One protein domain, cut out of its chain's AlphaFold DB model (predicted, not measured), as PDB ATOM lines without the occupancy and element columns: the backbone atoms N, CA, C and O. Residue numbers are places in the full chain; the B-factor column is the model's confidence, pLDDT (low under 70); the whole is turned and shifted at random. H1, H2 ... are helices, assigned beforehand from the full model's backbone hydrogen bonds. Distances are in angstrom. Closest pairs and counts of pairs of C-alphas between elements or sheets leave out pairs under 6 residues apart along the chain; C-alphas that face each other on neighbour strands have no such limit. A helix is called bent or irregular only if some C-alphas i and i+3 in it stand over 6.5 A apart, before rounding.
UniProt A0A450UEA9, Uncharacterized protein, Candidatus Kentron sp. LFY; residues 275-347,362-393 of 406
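This is residues 275 to 347 and 362 to 393 of the 406 residues of an uncharacterized protein of Candidatus Kentron sp. LFY (UniProt A0A450UEA9). A long helical hairpin, H1 and H2, is joined near its linked end and splays open away from it, where residues 332 to 347 stick out. A third long helix, the bent H3, crosses H1 on the side away from H2 without clearly touching it. The 105 printed residues hold three named helices, H1, H2 and H3 along the chain, and no named strand; the class is all helix. The whole is loose, with a radius of gyration of the C-alphas of 18.1 A, and elongated, spanning 56 by 34 by 26 A.

H1, residues 277 to 309, begins with C-alpha 277 at (-41.478, 28.479, -57.343) and is 48.1 A long. H2, residues 317 to 345, is 42.7 A long and begins with C-alpha 317 at (-4.857, 50.778, -31.926). H3, residues 362 to 393, was assigned as one helix by its hydrogen bonds but is bent: C-alphas 370 and 373 are 6.7 A apart. Its arms are H3a, residues 362 to 370, and H3b, residues 373 to 393, 30.0 A long, ending with C-alpha 393 at (-23.640, 49.198, -19.763).

H1 and H2 form a helical hairpin and touch, through residues 297 to 308 and 317 to 328 alone; their closest C-alphas, of Phe 304 and Val 324, are 6.4 A apart. They run opposite ways at a shallow tilt of 23 degrees. H3a and H1 are near each other, with 7 pairs of C-alphas within 10 A. H3b is close to H1 but not clearly touching, the closest C-alphas, of Leu 295 and Glu 376, being 7.7 A apart; they run the same way at a steep tilt of 49 degrees. H3a and H3b stand at a steep tilt of 36 degrees, only just. H2 is apart from both arms. Every O i to N i+4 pair is within hydrogen-bond range in H1, H3a and H3b, and 24 of 25 in H2.

The farthest C-alphas, of Leu 276 and Asp 313, are 57.3 A apart. H1 to H2 is a short link; H2 to H3 is the link across the cut, where residues 348 to 361 are not printed and C-alphas 347 and 362 are 27.4 A apart. Residues 276 to 282 and 380 to 393 also stand free. The mean pLDDT of the printed part is 87.9; residue 347 is under 70.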
ATOM      1  N   PHE A 275     -39.917  31.686 -63.565       79.56
ATOM      2  CA  PHE A 275     -39.183  30.655 -62.847       79.56
ATOM      3  C   PHE A 275     -40.105  29.677 -62.117       79.56
ATOM      4  O   PHE A 275     -41.254  29.963 -61.792       79.56
ATOM      5  N   LEU A 276     -39.566  28.493 -61.812       84.31
ATOM      6  CA  LEU A 276     -40.224  27.560 -60.902       84.31
ATOM      7  C   LEU A 276     -40.279  28.166 -59.484       84.31
ATOM      8  O   LEU A 276     -39.308  28.809 -59.081       84.31
ATOM      9  N   PRO A 277     -41.320  27.882 -58.676       78.19
ATOM     10  CA  PRO A 277     -41.478  28.479 -57.343       78.19
ATOM     11  C   PRO A 277     -40.269  28.290 -56.414       78.19
ATOM     12  O   PRO A 277     -39.872  29.203 -55.699       78.19
ATOM     13  N   ASN A 278     -39.629  27.118 -56.454       79.38
ATOM     14  CA  ASN A 278     -38.428  26.866 -55.652       79.38
ATOM     15  C   ASN A 278     -37.232  27.708 -56.117       79.38
ATOM     16  O   ASN A 278     -36.413  28.116 -55.299       79.38
ATOM     17  N   THR A 279     -37.114  27.948 -57.423       83.44
ATOM     18  CA  THR A 279     -36.064  28.800 -57.984       83.44
ATOM     19  C   THR A 279     -36.287  30.246 -57.570       83.44
ATOM     20  O   THR A 279     -35.338  30.894 -57.152       83.44
ATOM     21  N   GLU A 280     -37.527  30.728 -57.629       81.06
ATOM     22  CA  GLU A 280     -37.895  32.068 -57.174       81.06
ATOM     23  C   GLU A 280     -37.595  32.262 -55.687       81.06
ATOM     24  O   GLU A 280     -36.845  33.166 -55.340       81.06
ATOM     25  N   MET A 281     -38.037  31.340 -54.827       81.19
ATOM     26  CA  MET A 281     -37.739  31.384 -53.392       81.19
ATOM     27  C   MET A 281     -36.228  31.445 -53.117       81.19
ATOM     28  O   MET A 281     -35.762  32.286 -52.353       81.19
ATOM     29  N   VAL A 282     -35.433  30.570 -53.749       86.19
ATOM     30  CA  VAL A 282     -33.971  30.566 -53.558       86.19
ATOM     31  C   VAL A 282     -33.348  31.866 -54.060       86.19
ATOM     32  O   VAL A 282     -32.396  32.355 -53.451       86.19
ATOM     33  N   ARG A 283     -33.862  32.437 -55.153       84.44
ATOM     34  CA  ARG A 283     -33.383  33.712 -55.693       84.44
ATOM     35  C   ARG A 283     -33.716  34.862 -54.757       84.44
ATOM     36  O   ARG A 283     -32.786  35.558 -54.366       84.44
ATOM     37  N   GLU A 284     -34.968  35.018 -54.340       80.69
ATOM     38  CA  GLU A 284     -35.399  36.074 -53.414       80.69
ATOM     39  C   GLU A 284     -34.579  36.050 -52.115       80.69
ATOM     40  O   GLU A 284     -34.015  37.070 -51.713       80.69
ATOM     41  N   GLU A 285     -34.392  34.868 -51.521       83.88
ATOM     42  CA  GLU A 285     -33.556  34.698 -50.326       83.88
ATOM     43  C   GLU A 285     -32.073  35.004 -50.600       83.88
ATOM     44  O   GLU A 285     -31.402  35.667 -49.806       83.88
ATOM     45  N   SER A 286     -31.537  34.579 -51.750       87.38
ATOM     46  CA  SER A 286     -30.148  34.878 -52.132       87.38
ATOM     47  C   SER A 286     -29.916  36.376 -52.319       87.38
ATOM     48  O   SER A 286     -28.861  36.887 -51.942       87.38
ATOM     49  N   VAL A 287     -30.896  37.088 -52.877       83.12
ATOM     50  CA  VAL A 287     -30.875  38.545 -53.038       83.12
ATOM     51  C   VAL A 287     -30.893  39.222 -51.667       83.12
ATOM     52  O   VAL A 287     -30.000  40.018 -51.367       83.12
ATOM     53  N   ALA A 288     -31.818  38.842 -50.783       81.69
ATOM     54  CA  ALA A 288     -31.877  39.376 -49.424       81.69
ATOM     55  C   ALA A 288     -30.563  39.147 -48.646       81.69
ATOM     56  O   ALA A 288     -30.029  40.063 -48.007       81.69
ATOM     57  N   HIS A 289     -29.981  37.948 -48.744       86.62
ATOM     58  CA  HIS A 289     -28.703  37.626 -48.108       86.62
ATOM     59  C   HIS A 289     -27.520  38.375 -48.716       86.62
ATOM     60  O   HIS A 289     -26.659  38.843 -47.966       86.62
ATOM     61  N   ARG A 290     -27.476  38.535 -50.043       86.12
ATOM     62  CA  ARG A 290     -26.450  39.334 -50.724       86.12
ATOM     63  C   ARG A 290     -26.410  40.751 -50.158       86.12
ATOM     64  O   ARG A 290     -25.326  41.236 -49.843       86.12
ATOM     65  N   TYR A 291     -27.575  41.369 -49.971       82.56
ATOM     66  CA  TYR A 291     -27.671  42.706 -49.391       82.56
ATOM     67  C   TYR A 291     -27.148  42.745 -47.948       82.56
ATOM     68  O   TYR A 291     -26.338  43.601 -47.588       82.56
ATOM     69  N   GLY A 292     -27.560  41.780 -47.120       86.38
ATOM     70  CA  GLY A 292     -27.087  41.678 -45.739       86.38
ATOM     71  C   GLY A 292     -25.565  41.523 -45.637       86.38
ATOM     72  O   GLY A 292     -24.937  42.161 -44.791       86.38
ATOM     73  N   ILE A 293     -24.964  40.717 -46.518       90.44
ATOM     74  CA  ILE A 293     -23.509  40.526 -46.587       90.44
ATOM     75  C   ILE A 293     -22.814  41.822 -47.010       90.44
ATOM     76  O   ILE A 293     -21.860  42.232 -46.351       90.44
ATOM     77  N   GLU A 294     -23.289  42.484 -48.068       88.44
ATOM     78  CA  GLU A 294     -22.701  43.736 -48.558       88.44
ATOM     79  C   GLU A 294     -22.700  44.816 -47.472       88.44
ATOM     80  O   GLU A 294     -21.681  45.466 -47.235       88.44
ATOM     81  N   LEU A 295     -23.818  44.968 -46.762       89.06
ATOM     82  CA  LEU A 295     -23.930  45.949 -45.694       89.06
ATOM     83  C   LEU A 295     -22.975  45.647 -44.530       89.06
ATOM     84  O   LEU A 295     -22.310  46.555 -44.039       89.06
ATOM     85  N   HIS A 296     -22.858  44.385 -44.113       91.12
ATOM     86  CA  HIS A 296     -21.926  44.003 -43.049       91.12
ATOM     87  C   HIS A 296     -20.458  44.182 -43.447       91.12
ATOM     88  O   HIS A 296     -19.644  44.578 -42.614       91.12
ATOM     89  N   LEU A 297     -20.109  43.943 -44.713       93.62
ATOM     90  CA  LEU A 297     -18.764  44.226 -45.213       93.62
ATOM     91  C   LEU A 297     -18.472  45.734 -45.226       93.62
ATOM     92  O   LEU A 297     -17.407  46.128 -44.758       93.62
ATOM     93  N   LYS A 298     -19.430  46.577 -45.642       92.12
ATOM     94  CA  LYS A 298     -19.310  48.048 -45.560       92.12
ATOM     95  C   LYS A 298     -19.178  48.552 -44.118       92.12
ATOM     96  O   LYS A 298     -18.432  49.490 -43.851       92.12
ATOM     97  N   GLU A 299     -19.879  47.936 -43.164       91.94
ATOM     98  CA  GLU A 299     -19.718  48.253 -41.737       91.94
ATOM     99  C   GLU A 299     -18.297  47.933 -41.245       91.94
ATOM    100  O   GLU A 299     -17.705  48.733 -40.519       91.94
ATOM    101  N   LEU A 300     -17.735  46.785 -41.643       94.38
ATOM    102  CA  LEU A 300     -16.356  46.414 -41.309       94.38
ATOM    103  C   LEU A 300     -15.331  47.341 -41.972       94.38
ATOM    104  O   LEU A 300     -14.351  47.698 -41.326       94.38
ATOM    105  N   GLU A 301     -15.575  47.766 -43.212       95.31
ATOM    106  CA  GLU A 301     -14.766  48.767 -43.920       95.31
ATOM    107  C   GLU A 301     -14.795  50.119 -43.194       95.31
ATOM    108  O   GLU A 301     -13.749  50.678 -42.878       95.31
ATOM    109  N   THR A 302     -15.978  50.583 -42.787       94.19
ATOM    110  CA  THR A 302     -16.118  51.821 -42.002       94.19
ATOM    111  C   THR A 302     -15.359  51.723 -40.669       94.19
ATOM    112  O   THR A 302     -14.698  52.674 -40.257       94.19
ATOM    113  N   LEU A 303     -15.439  50.581 -39.974       94.12
ATOM    114  CA  LEU A 303     -14.685  50.351 -38.735       94.12
ATOM    115  C   LEU A 303     -13.175  50.324 -38.982       94.12
ATOM    116  O   LEU A 303     -12.418  50.852 -38.169       94.12
ATOM    117  N   PHE A 304     -12.739  49.724 -40.089       96.25
ATOM    118  CA  PHE A 304     -11.342  49.730 -40.502       96.25
ATOM    119  C   PHE A 304     -10.846  51.162 -40.723       96.25
ATOM    120  O   PHE A 304      -9.842  51.543 -40.123       96.25
ATOM    121  N   ASP A 305     -11.576  51.973 -41.489       96.12
ATOM    122  CA  ASP A 305     -11.216  53.365 -41.771       96.12
ATOM    123  C   ASP A 305     -11.174  54.223 -40.502       96.12
ATOM    124  O   ASP A 305     -10.251  55.018 -40.317       96.12
ATOM    125  N   GLN A 306     -12.132  54.022 -39.589       93.62
ATOM    126  CA  GLN A 306     -12.150  54.693 -38.286       93.62
ATOM    127  C   GLN A 306     -10.894  54.374 -37.474       93.62
ATOM    128  O   GLN A 306     -10.227  55.290 -37.000       93.62
ATOM    129  N   VAL A 307     -10.542  53.091 -37.336       93.56
ATOM    130  CA  VAL A 307      -9.348  52.678 -36.583       93.56
ATOM    131  C   VAL A 307      -8.075  53.158 -37.284       93.56
ATOM    132  O   VAL A 307      -7.148  53.627 -36.626       93.56
ATOM    133  N   ASN A 308      -8.023  53.089 -38.613       92.69
ATOM    134  CA  ASN A 308      -6.879  53.536 -39.401       92.69
ATOM    135  C   ASN A 308      -6.642  55.057 -39.276       92.69
ATOM    136  O   ASN A 308      -5.495  55.497 -39.241       92.69
ATOM    137  N   GLY A 309      -7.707  55.853 -39.140       92.38
ATOM    138  CA  GLY A 309      -7.634  57.309 -38.990       92.38
ATOM    139  C   GLY A 309      -7.102  57.816 -37.642       92.38
ATOM    140  O   GLY A 309      -6.659  58.959 -37.562       92.38
ATOM    141  N   GLU A 310      -7.104  56.999 -36.584       89.12
ATOM    142  CA  GLU A 310      -6.675  57.419 -35.237       89.12
ATOM    143  C   GLU A 310      -5.148  57.513 -35.041       89.12
ATOM    144  O   GLU A 310      -4.689  58.012 -34.013       89.12
ATOM    145  N   GLY A 311      -4.357  57.061 -36.019       87.44
ATOM    146  CA  GLY A 311      -2.898  57.001 -35.939       87.44
ATOM    147  C   GLY A 311      -2.391  55.773 -35.173       87.44
ATOM    148  O   GLY A 311      -2.957  55.362 -34.161       87.44
ATOM    149  N   ALA A 312      -1.293  55.184 -35.654       91.12
ATOM    150  CA  ALA A 312      -0.747  53.929 -35.119       91.12
ATOM    151  C   ALA A 312      -0.265  54.025 -33.657       91.12
ATOM    152  O   ALA A 312      -0.180  53.007 -32.971       91.12
ATOM    153  N   ASP A 313       0.012  55.242 -33.179       93.50
ATOM    154  CA  ASP A 313       0.455  55.513 -31.808       93.50
ATOM    155  C   ASP A 313      -0.709  55.597 -30.799       93.50
ATOM    156  O   ASP A 313      -0.481  55.703 -29.592       93.50
ATOM    157  N   SER A 314      -1.963  55.555 -31.269       92.81
ATOM    158  CA  SER A 314      -3.145  55.581 -30.406       92.81
ATOM    159  C   SER A 314      -3.168  54.353 -29.479       92.81
ATOM    160  O   SER A 314      -2.884  53.228 -29.917       92.81
ATOM    161  N   PRO A 315      -3.506  54.518 -28.183       88.94
ATOM    162  CA  PRO A 315      -3.584  53.392 -27.264       88.94
ATOM    163  C   PRO A 315      -4.562  52.339 -27.797       88.94
ATOM    164  O   PRO A 315      -5.628  52.650 -28.335       88.94
ATOM    165  N   GLU A 316      -4.173  51.069 -27.679       93.06
ATOM    166  CA  GLU A 316      -4.959  49.916 -28.141       93.06
ATOM    167  C   GLU A 316      -5.289  49.912 -29.649       93.06
ATOM    168  O   GLU A 316      -6.119  49.112 -30.085       93.06
ATOM    169  N   TRP A 317      -4.648  50.756 -30.471       95.06
ATOM    170  CA  TRP A 317      -4.857  50.778 -31.926       95.06
ATOM    171  C   TRP A 317      -4.694  49.384 -32.537       95.06
ATOM    172  O   TRP A 317      -5.577  48.887 -33.235       95.06
ATOM    173  N   ARG A 318      -3.600  48.704 -32.176       94.00
ATOM    174  CA  ARG A 318      -3.283  47.361 -32.671       94.00
ATOM    175  C   ARG A 318      -4.350  46.334 -32.309       94.00
ATOM    176  O   ARG A 318      -4.743  45.555 -33.163       94.00
ATOM    177  N   LEU A 319      -4.867  46.369 -31.080       95.38
ATOM    178  CA  LEU A 319      -5.912  45.442 -30.639       95.38
ATOM    179  C   LEU A 319      -7.209  45.630 -31.441       95.38
ATOM    180  O   LEU A 319      -7.871  44.658 -31.809       95.38
ATOM    181  N   ARG A 320      -7.570  46.884 -31.731       95.00
ATOM    182  CA  ARG A 320      -8.747  47.219 -32.541       95.00
ATOM    183  C   ARG A 320      -8.555  46.804 -33.996       95.00
ATOM    184  O   ARG A 320      -9.456  46.187 -34.563       95.00
ATOM    185  N   MET A 321      -7.371  47.050 -34.552       95.81
ATOM    186  CA  MET A 321      -7.004  46.616 -35.897       95.81
ATOM    187  C   MET A 321      -7.030  45.086 -36.020       95.81
ATOM    188  O   MET A 321      -7.671  44.558 -36.924       95.81
ATOM    189  N   ASP A 322      -6.436  44.364 -35.064       95.56
ATOM    190  CA  ASP A 322      -6.433  42.896 -35.015       95.56
ATOM    191  C   ASP A 322      -7.860  42.330 -34.912       95.56
ATOM    192  O   ASP A 322      -8.181  41.313 -35.533       95.56
ATOM    193  N   SER A 323      -8.750  43.008 -34.178       96.25
ATOM    194  CA  SER A 323     -10.160  42.614 -34.047       96.25
ATOM    195  C   SER A 323     -10.923  42.754 -35.369       96.25
ATOM    196  O   SER A 323     -11.628  41.824 -35.771       96.25
ATOM    197  N   VAL A 324     -10.762  43.884 -36.069       95.19
ATOM    198  CA  VAL A 324     -11.379  44.111 -37.388       95.19
ATOM    199  C   VAL A 324     -10.805  43.136 -38.420       95.19
ATOM    200  O   VAL A 324     -11.563  42.471 -39.127       95.19
ATOM    201  N   ALA A 325      -9.481  42.970 -38.448       94.88
ATOM    202  CA  ALA A 325      -8.802  42.038 -39.343       94.88
ATOM    203  C   ALA A 325      -9.277  40.591 -39.136       94.88
ATOM    204  O   ALA A 325      -9.582  39.899 -40.107       94.88
ATOM    205  N   SER A 326      -9.414  40.146 -37.882       96.19
ATOM    206  CA  SER A 326      -9.903  38.801 -37.553       96.19
ATOM    207  C   SER A 326     -11.337  38.573 -38.041       96.19
ATOM    208  O   SER A 326     -11.641  37.517 -38.599       96.19
ATOM    209  N   ALA A 327     -12.221  39.562 -37.878       95.50
ATOM    210  CA  ALA A 327     -13.606  39.476 -38.344       95.50
ATOM    211  C   ALA A 327     -13.697  39.376 -39.878       95.50
ATOM    212  O   ALA A 327     -14.453  38.552 -40.405       95.50
ATOM    213  N   ILE A 328     -12.888  40.163 -40.598       94.88
ATOM    214  CA  ILE A 328     -12.812  40.126 -42.065       94.88
ATOM    215  C   ILE A 328     -12.270  38.772 -42.539       94.88
ATOM    216  O   ILE A 328     -12.882  38.125 -43.389       94.88
ATOM    217  N   GLN A 329     -11.162  38.301 -41.960       94.81
ATOM    218  CA  GLN A 329     -10.543  37.024 -42.330       94.81
ATOM    219  C   GLN A 329     -11.470  35.831 -42.082       94.81
ATOM    220  O   GLN A 329     -11.558  34.937 -42.927       94.81
ATOM    221  N   LEU A 330     -12.190  35.816 -40.956       95.75
ATOM    222  CA  LEU A 330     -13.170  34.772 -40.657       95.75
ATOM    223  C   LEU A 330     -14.308  34.768 -41.683       95.75
ATOM    224  O   LEU A 330     -14.668  33.704 -42.192       95.75
ATOM    225  N   SER A 331     -14.845  35.946 -42.009       93.88
ATOM    226  CA  SER A 331     -15.925  36.102 -42.990       93.88
ATOM    227  C   SER A 331     -15.488  35.621 -44.377       93.88
ATOM    228  O   SER A 331     -16.174  34.803 -44.991       93.88
ATOM    229  N   ALA A 332     -14.299  36.036 -44.825       92.88
ATOM    230  CA  ALA A 332     -13.715  35.605 -46.095       92.88
ATOM    231  C   ALA A 332     -13.467  34.088 -46.136       92.88
ATOM    232  O   ALA A 332     -13.827  33.428 -47.109       92.88
ATOM    233  N   SER A 333     -12.922  33.512 -45.060       93.62
ATOM    234  CA  SER A 333     -12.654  32.068 -44.969       93.62
ATOM    235  C   SER A 333     -13.939  31.243 -45.043       93.62
ATOM    236  O   SER A 333     -13.985  30.211 -45.710       93.62
ATOM    237  N   ARG A 334     -15.013  31.699 -44.383       94.44
ATOM    238  CA  ARG A 334     -16.321  31.030 -44.425       94.44
ATOM    239  C   ARG A 334     -16.975  31.127 -45.798       94.44
ATOM    240  O   ARG A 334     -17.481  30.116 -46.277       94.44
ATOM    241  N   ALA A 335     -16.924  32.298 -46.432       91.75
ATOM    242  CA  ALA A 335     -17.418  32.475 -47.793       91.75
ATOM    243  C   ALA A 335     -16.665  31.568 -48.780       91.75
ATOM    244  O   ALA A 335     -17.292  30.892 -49.591       91.75
ATOM    245  N   PHE A 336     -15.337  31.479 -48.655       90.06
ATOM    246  CA  PHE A 336     -14.512  30.608 -49.489       90.06
ATOM    247  C   PHE A 336     -14.877  29.126 -49.330       90.06
ATOM    248  O   PHE A 336     -15.133  28.452 -50.323       90.06
ATOM    249  N   LEU A 337     -14.979  28.630 -48.091       92.81
ATOM    250  CA  LEU A 337     -15.372  27.239 -47.826       92.81
ATOM    251  C   LEU A 337     -16.761  26.901 -48.385       92.81
ATOM    252  O   LEU A 337     -16.969  25.793 -48.874       92.81
ATOM    253  N   LEU A 338     -17.706  27.844 -48.319       92.25
ATOM    254  CA  LEU A 338     -19.041  27.659 -48.883       92.25
ATOM    255  C   LEU A 338     -18.985  27.529 -50.411       92.25
ATOM    256  O   LEU A 338     -19.586  26.612 -50.963       92.25
ATOM    257  N   VAL A 339     -18.233  28.406 -51.080       88.88
ATOM    258  CA  VAL A 339     -18.063  28.375 -52.540       88.88
ATOM    259  C   VAL A 339     -17.384  27.084 -52.996       88.88
ATOM    260  O   VAL A 339     -17.849  26.467 -53.951       88.88
ATOM    261  N   GLU A 340     -16.331  26.636 -52.310       88.50
ATOM    262  CA  GLU A 340     -15.668  25.365 -52.633       88.50
ATOM    263  C   GLU A 340     -16.617  24.172 -52.447       88.50
ATOM    264  O   GLU A 340     -16.761  23.354 -53.352       88.50
ATOM    265  N   GLY A 341     -17.375  24.129 -51.345       90.94
ATOM    266  CA  GLY A 341     -18.381  23.084 -51.134       90.94
ATOM    267  C   GLY A 341     -19.511  23.090 -52.174       90.94
ATOM    268  O   GLY A 341     -20.063  22.035 -52.488       90.94
ATOM    269  N   MET A 342     -19.858  24.257 -52.733       89.75
ATOM    270  CA  MET A 342     -20.794  24.360 -53.860       89.75
ATOM    271  C   MET A 342     -20.175  23.827 -55.154       89.75
ATOM    272  O   MET A 342     -20.837  23.087 -55.874       89.75
ATOM    273  N   ARG A 343     -18.907  24.154 -55.431       86.00
ATOM    274  CA  ARG A 343     -18.175  23.683 -56.619       86.00
ATOM    275  C   ARG A 343     -18.014  22.171 -56.649       86.00
ATOM    276  O   ARG A 343     -18.197  21.576 -57.700       86.00
ATOM    277  N   GLU A 344     -17.729  21.551 -55.507       88.75
ATOM    278  CA  GLU A 344     -17.600  20.092 -55.401       88.75
ATOM    279  C   GLU A 344     -18.903  19.344 -55.727       88.75
ATOM    280  O   GLU A 344     -18.866  18.177 -56.114       88.75
ATOM    281  N   ARG A 345     -20.060  19.991 -55.539       89.94
ATOM    282  CA  ARG A 345     -21.390  19.369 -55.671       89.94
ATOM    283  C   ARG A 345     -22.152  19.797 -56.921       89.94
ATOM    284  O   ARG A 345     -23.140  19.152 -57.268       89.94
ATOM    285  N   ALA A 346     -21.757  20.894 -57.555       83.50
ATOM    286  CA  ALA A 346     -22.404  21.386 -58.760       83.50
ATOM    287  C   ALA A 346     -22.020  20.523 -59.972       83.50
ATOM    288  O   ALA A 346     -20.870  20.128 -60.130       83.50
ATOM    289  N   VAL A 347     -23.008  20.233 -60.823       66.94
ATOM    290  CA  VAL A 347     -22.864  19.352 -61.998       66.94
ATOM    291  C   VAL A 347     -22.169  20.061 -63.178       66.94
ATOM    292  O   VAL A 347     -21.622  19.384 -64.042       66.94
ATOM    293  N   VAL A 362     -34.732  42.383 -64.238       79.25
ATOM    294  CA  VAL A 362     -35.049  43.822 -64.160       79.25
ATOM    295  C   VAL A 362     -35.963  44.110 -62.965       79.25
ATOM    296  O   VAL A 362     -35.697  45.033 -62.205       79.25
ATOM    297  N   GLU A 363     -36.966  43.263 -62.735       78.00
ATOM    298  CA  GLU A 363     -37.890  43.387 -61.602       78.00
ATOM    299  C   GLU A 363     -37.189  43.197 -60.250       78.00
ATOM    300  O   GLU A 363     -37.442  43.945 -59.310       78.00
ATOM    301  N   GLU A 364     -36.285  42.220 -60.137       75.00
ATOM    302  CA  GLU A 364     -35.485  42.021 -58.923       75.00
ATOM    303  C   GLU A 364     -34.543  43.207 -58.681       75.00
ATOM    304  O   GLU A 364     -34.342  43.604 -57.536       75.00
ATOM    305  N   ALA A 365     -33.989  43.805 -59.739       79.19
ATOM    306  CA  ALA A 365     -33.169  45.008 -59.644       79.19
ATOM    307  C   ALA A 365     -33.992  46.248 -59.243       79.19
ATOM    308  O   ALA A 365     -33.509  47.089 -58.486       79.19
ATOM    309  N   GLU A 366     -35.238  46.369 -59.699       81.19
ATOM    310  CA  GLU A 366     -36.152  47.433 -59.272       81.19
ATOM    311  C   GLU A 366     -36.561  47.268 -57.805       81.19
ATOM    312  O   GLU A 366     -36.437  48.217 -57.027       81.19
ATOM    313  N   ARG A 367     -36.959  46.055 -57.392       78.00
ATOM    314  CA  ARG A 367     -37.208  45.742 -55.974       78.00
ATOM    315  C   ARG A 367     -35.968  46.018 -55.133       78.00
ATOM    316  O   ARG A 367     -36.076  46.634 -54.082       78.00
ATOM    317  N   TRP A 368     -34.784  45.661 -55.628       75.94
ATOM    318  CA  TRP A 368     -33.515  45.941 -54.957       75.94
ATOM    319  C   TRP A 368     -33.310  47.432 -54.675       75.94
ATOM    320  O   TRP A 368     -32.908  47.801 -53.573       75.94
ATOM    321  N   ILE A 369     -33.599  48.299 -55.650       81.44
ATOM    322  CA  ILE A 369     -33.489  49.755 -55.484       81.44
ATOM    323  C   ILE A 369     -34.463  50.259 -54.407       81.44
ATOM    324  O   ILE A 369     -34.107  51.147 -53.632       81.44
ATOM    325  N   ILE A 370     -35.666  49.684 -54.335       82.94
ATOM    326  CA  ILE A 370     -36.707  50.062 -53.366       82.94
ATOM    327  C   ILE A 370     -36.388  49.545 -51.953       82.94
ATOM    328  O   ILE A 370     -36.539  50.280 -50.976       82.94
ATOM    329  N   ASP A 371     -35.929  48.299 -51.836       79.12
ATOM    330  CA  ASP A 371     -35.730  47.617 -50.555       79.12
ATOM    331  C   ASP A 371     -34.428  48.027 -49.862       79.12
ATOM    332  O   ASP A 371     -34.363  48.047 -48.627       79.12
ATOM    333  N   ALA A 372     -33.396  48.401 -50.625       78.25
ATOM    334  CA  ALA A 372     -32.096  48.775 -50.074       78.25
ATOM    335  C   ALA A 372     -32.200  49.866 -48.980       78.25
ATOM    336  O   ALA A 372     -31.756  49.613 -47.856       78.25
ATOM    337  N   PRO A 373     -32.861  51.024 -49.197       83.12
ATOM    338  CA  PRO A 373     -33.041  52.032 -48.148       83.12
ATOM    339  C   PRO A 373     -33.738  51.513 -46.880       83.12
ATOM    340  O   PRO A 373     -33.396  51.926 -45.767       83.12
ATOM    341  N   LEU A 374     -34.717  50.610 -47.014       84.31
ATOM    342  CA  LEU A 374     -35.464  50.060 -45.878       84.31
ATOM    343  C   LEU A 374     -34.571  49.190 -44.992       84.31
ATOM    344  O   LEU A 374     -34.592  49.318 -43.762       84.31
ATOM    345  N   ILE A 375     -33.760  48.330 -45.607       81.12
ATOM    346  CA  ILE A 375     -32.863  47.440 -44.872       81.12
ATOM    347  C   ILE A 375     -31.727  48.245 -44.222       81.12
ATOM    348  O   ILE A 375     -31.405  48.020 -43.050       81.12
ATOM    349  N   GLU A 376     -31.180  49.243 -44.920       84.31
ATOM    350  CA  GLU A 376     -30.227  50.208 -44.360       84.31
ATOM    351  C   GLU A 376     -30.784  50.912 -43.117       84.31
ATOM    352  O   GLU A 376     -30.119  50.987 -42.081       84.31
ATOM    353  N   ASN A 377     -32.027  51.396 -43.184       84.62
ATOM    354  CA  ASN A 377     -32.684  52.065 -42.063       84.62
ATOM    355  C   ASN A 377     -32.899  51.123 -40.875       84.62
ATOM    356  O   ASN A 377     -32.625  51.502 -39.731       84.62
ATOM    357  N   ARG A 378     -33.316  49.876 -41.124       85.81
ATOM    358  CA  ARG A 378     -33.425  48.848 -40.079       85.81
ATOM    359  C   ARG A 378     -32.086  48.635 -39.374       85.81
ATOM    360  O   ARG A 378     -32.034  48.581 -38.147       85.81
ATOM    361  N   LYS A 379     -30.994  48.573 -40.134       81.62
ATOM    362  CA  LYS A 379     -29.642  48.346 -39.610       81.62
ATOM    363  C   LYS A 379     -29.074  49.555 -38.875       81.62
ATOM    364  O   LYS A 379     -28.480  49.375 -37.813       81.62
ATOM    365  N   LYS A 380     -29.355  50.778 -39.335       83.88
ATOM    366  CA  LYS A 380     -29.117  52.010 -38.561       83.88
ATOM    367  C   LYS A 380     -29.857  51.966 -37.221       83.88
ATOM    368  O   LYS A 380     -29.267  52.280 -36.189       83.88
ATOM    369  N   GLY A 381     -31.106  51.493 -37.211       85.44
ATOM    370  CA  GLY A 381     -31.875  51.250 -35.988       85.44
ATOM    371  C   GLY A 381     -31.219  50.219 -35.060       85.44
ATOM    372  O   GLY A 381     -31.047  50.477 -33.869       85.44
ATOM    373  N   GLU A 382     -30.777  49.078 -35.598       85.50
ATOM    374  CA  GLU A 382     -30.040  48.049 -34.847       85.50
ATOM    375  C   GLU A 382     -28.707  48.584 -34.289       85.50
ATOM    376  O   GLU A 382     -28.329  48.268 -33.157       85.50
ATOM    377  N   ALA A 383     -27.986  49.409 -35.051       84.06
ATOM    378  CA  ALA A 383     -26.746  50.053 -34.625       84.06
ATOM    379  C   ALA A 383     -26.982  51.058 -33.487       84.06
ATOM    380  O   ALA A 383     -26.307  50.972 -32.456       84.06
ATOM    381  N   ALA A 384     -27.983  51.935 -33.620       86.81
ATOM    382  CA  ALA A 384     -28.388  52.879 -32.580       86.81
ATOM    383  C   ALA A 384     -28.846  52.149 -31.308       86.81
ATOM    384  O   ALA A 384     -28.491  52.531 -30.190       86.81
ATOM    385  N   TRP A 385     -29.566  51.035 -31.460       90.31
ATOM    386  CA  TRP A 385     -29.950  50.188 -30.335       90.31
ATOM    387  C   TRP A 385     -28.724  49.584 -29.635       90.31
ATOM    388  O   TRP A 385     -28.614  49.676 -28.408       90.31
ATOM    389  N   ARG A 386     -27.757  49.035 -30.387       87.81
ATOM    390  CA  ARG A 386     -26.483  48.527 -29.837       87.81
ATOM    391  C   ARG A 386     -25.700  49.618 -29.114       87.81
ATOM    392  O   ARG A 386     -25.088  49.352 -28.081       87.81
ATOM    393  N   GLU A 387     -25.681  50.836 -29.641       86.75
ATOM    394  CA  GLU A 387     -25.049  51.979 -28.985       86.75
ATOM    395  C   GLU A 387     -25.764  52.369 -27.688       86.75
ATOM    396  O   GLU A 387     -25.113  52.498 -26.652       86.75
ATOM    397  N   GLY A 388     -27.097  52.431 -27.690       87.62
ATOM    398  CA  GLY A 388     -27.890  52.659 -26.481       87.62
ATOM    399  C   GLY A 388     -27.649  51.594 -25.405       87.62
ATOM    400  O   GLY A 388     -27.534  51.917 -24.221       87.62
ATOM    401  N   GLN A 389     -27.500  50.323 -25.794       89.56
ATOM    402  CA  GLN A 389     -27.127  49.246 -24.869       89.56
ATOM    403  C   GLN A 389     -25.702  49.414 -24.331       89.56
ATOM    404  O   GLN A 389     -25.479  49.245 -23.131       89.56
ATOM    405  N   ARG A 390     -24.743  49.797 -25.183       87.88
ATOM    406  CA  ARG A 390     -23.375  50.126 -24.751       87.88
ATOM    407  C   ARG A 390     -23.380  51.288 -23.758       87.88
ATOM    408  O   ARG A 390     -22.746  51.175 -22.717       87.88
ATOM    409  N   ALA A 391     -24.144  52.349 -24.013       86.31
ATOM    410  CA  ALA A 391     -24.270  53.498 -23.118       86.31
ATOM    411  C   ALA A 391     -24.867  53.119 -21.751       86.31
ATOM    412  O   ALA A 391     -24.360  53.561 -20.724       86.31
ATOM    413  N   LYS A 392     -25.888  52.251 -21.719       88.00
ATOM    414  CA  LYS A 392     -26.470  51.728 -20.468       88.00
ATOM    415  C   LYS A 392     -25.501  50.848 -19.674       88.00
ATOM    416  O   LYS A 392     -25.554  50.851 -18.449       88.00
ATOM    417  N   ARG A 393     -24.649  50.084 -20.368       85.25
ATOM    418  CA  ARG A 393     -23.640  49.198 -19.763       85.25
ATOM    419  C   ARG A 393     -22.358  49.920 -19.359       85.25
ATOM    420  O   ARG A 393     -21.567  49.336 -18.623       85.25
TER     421      ARG A 393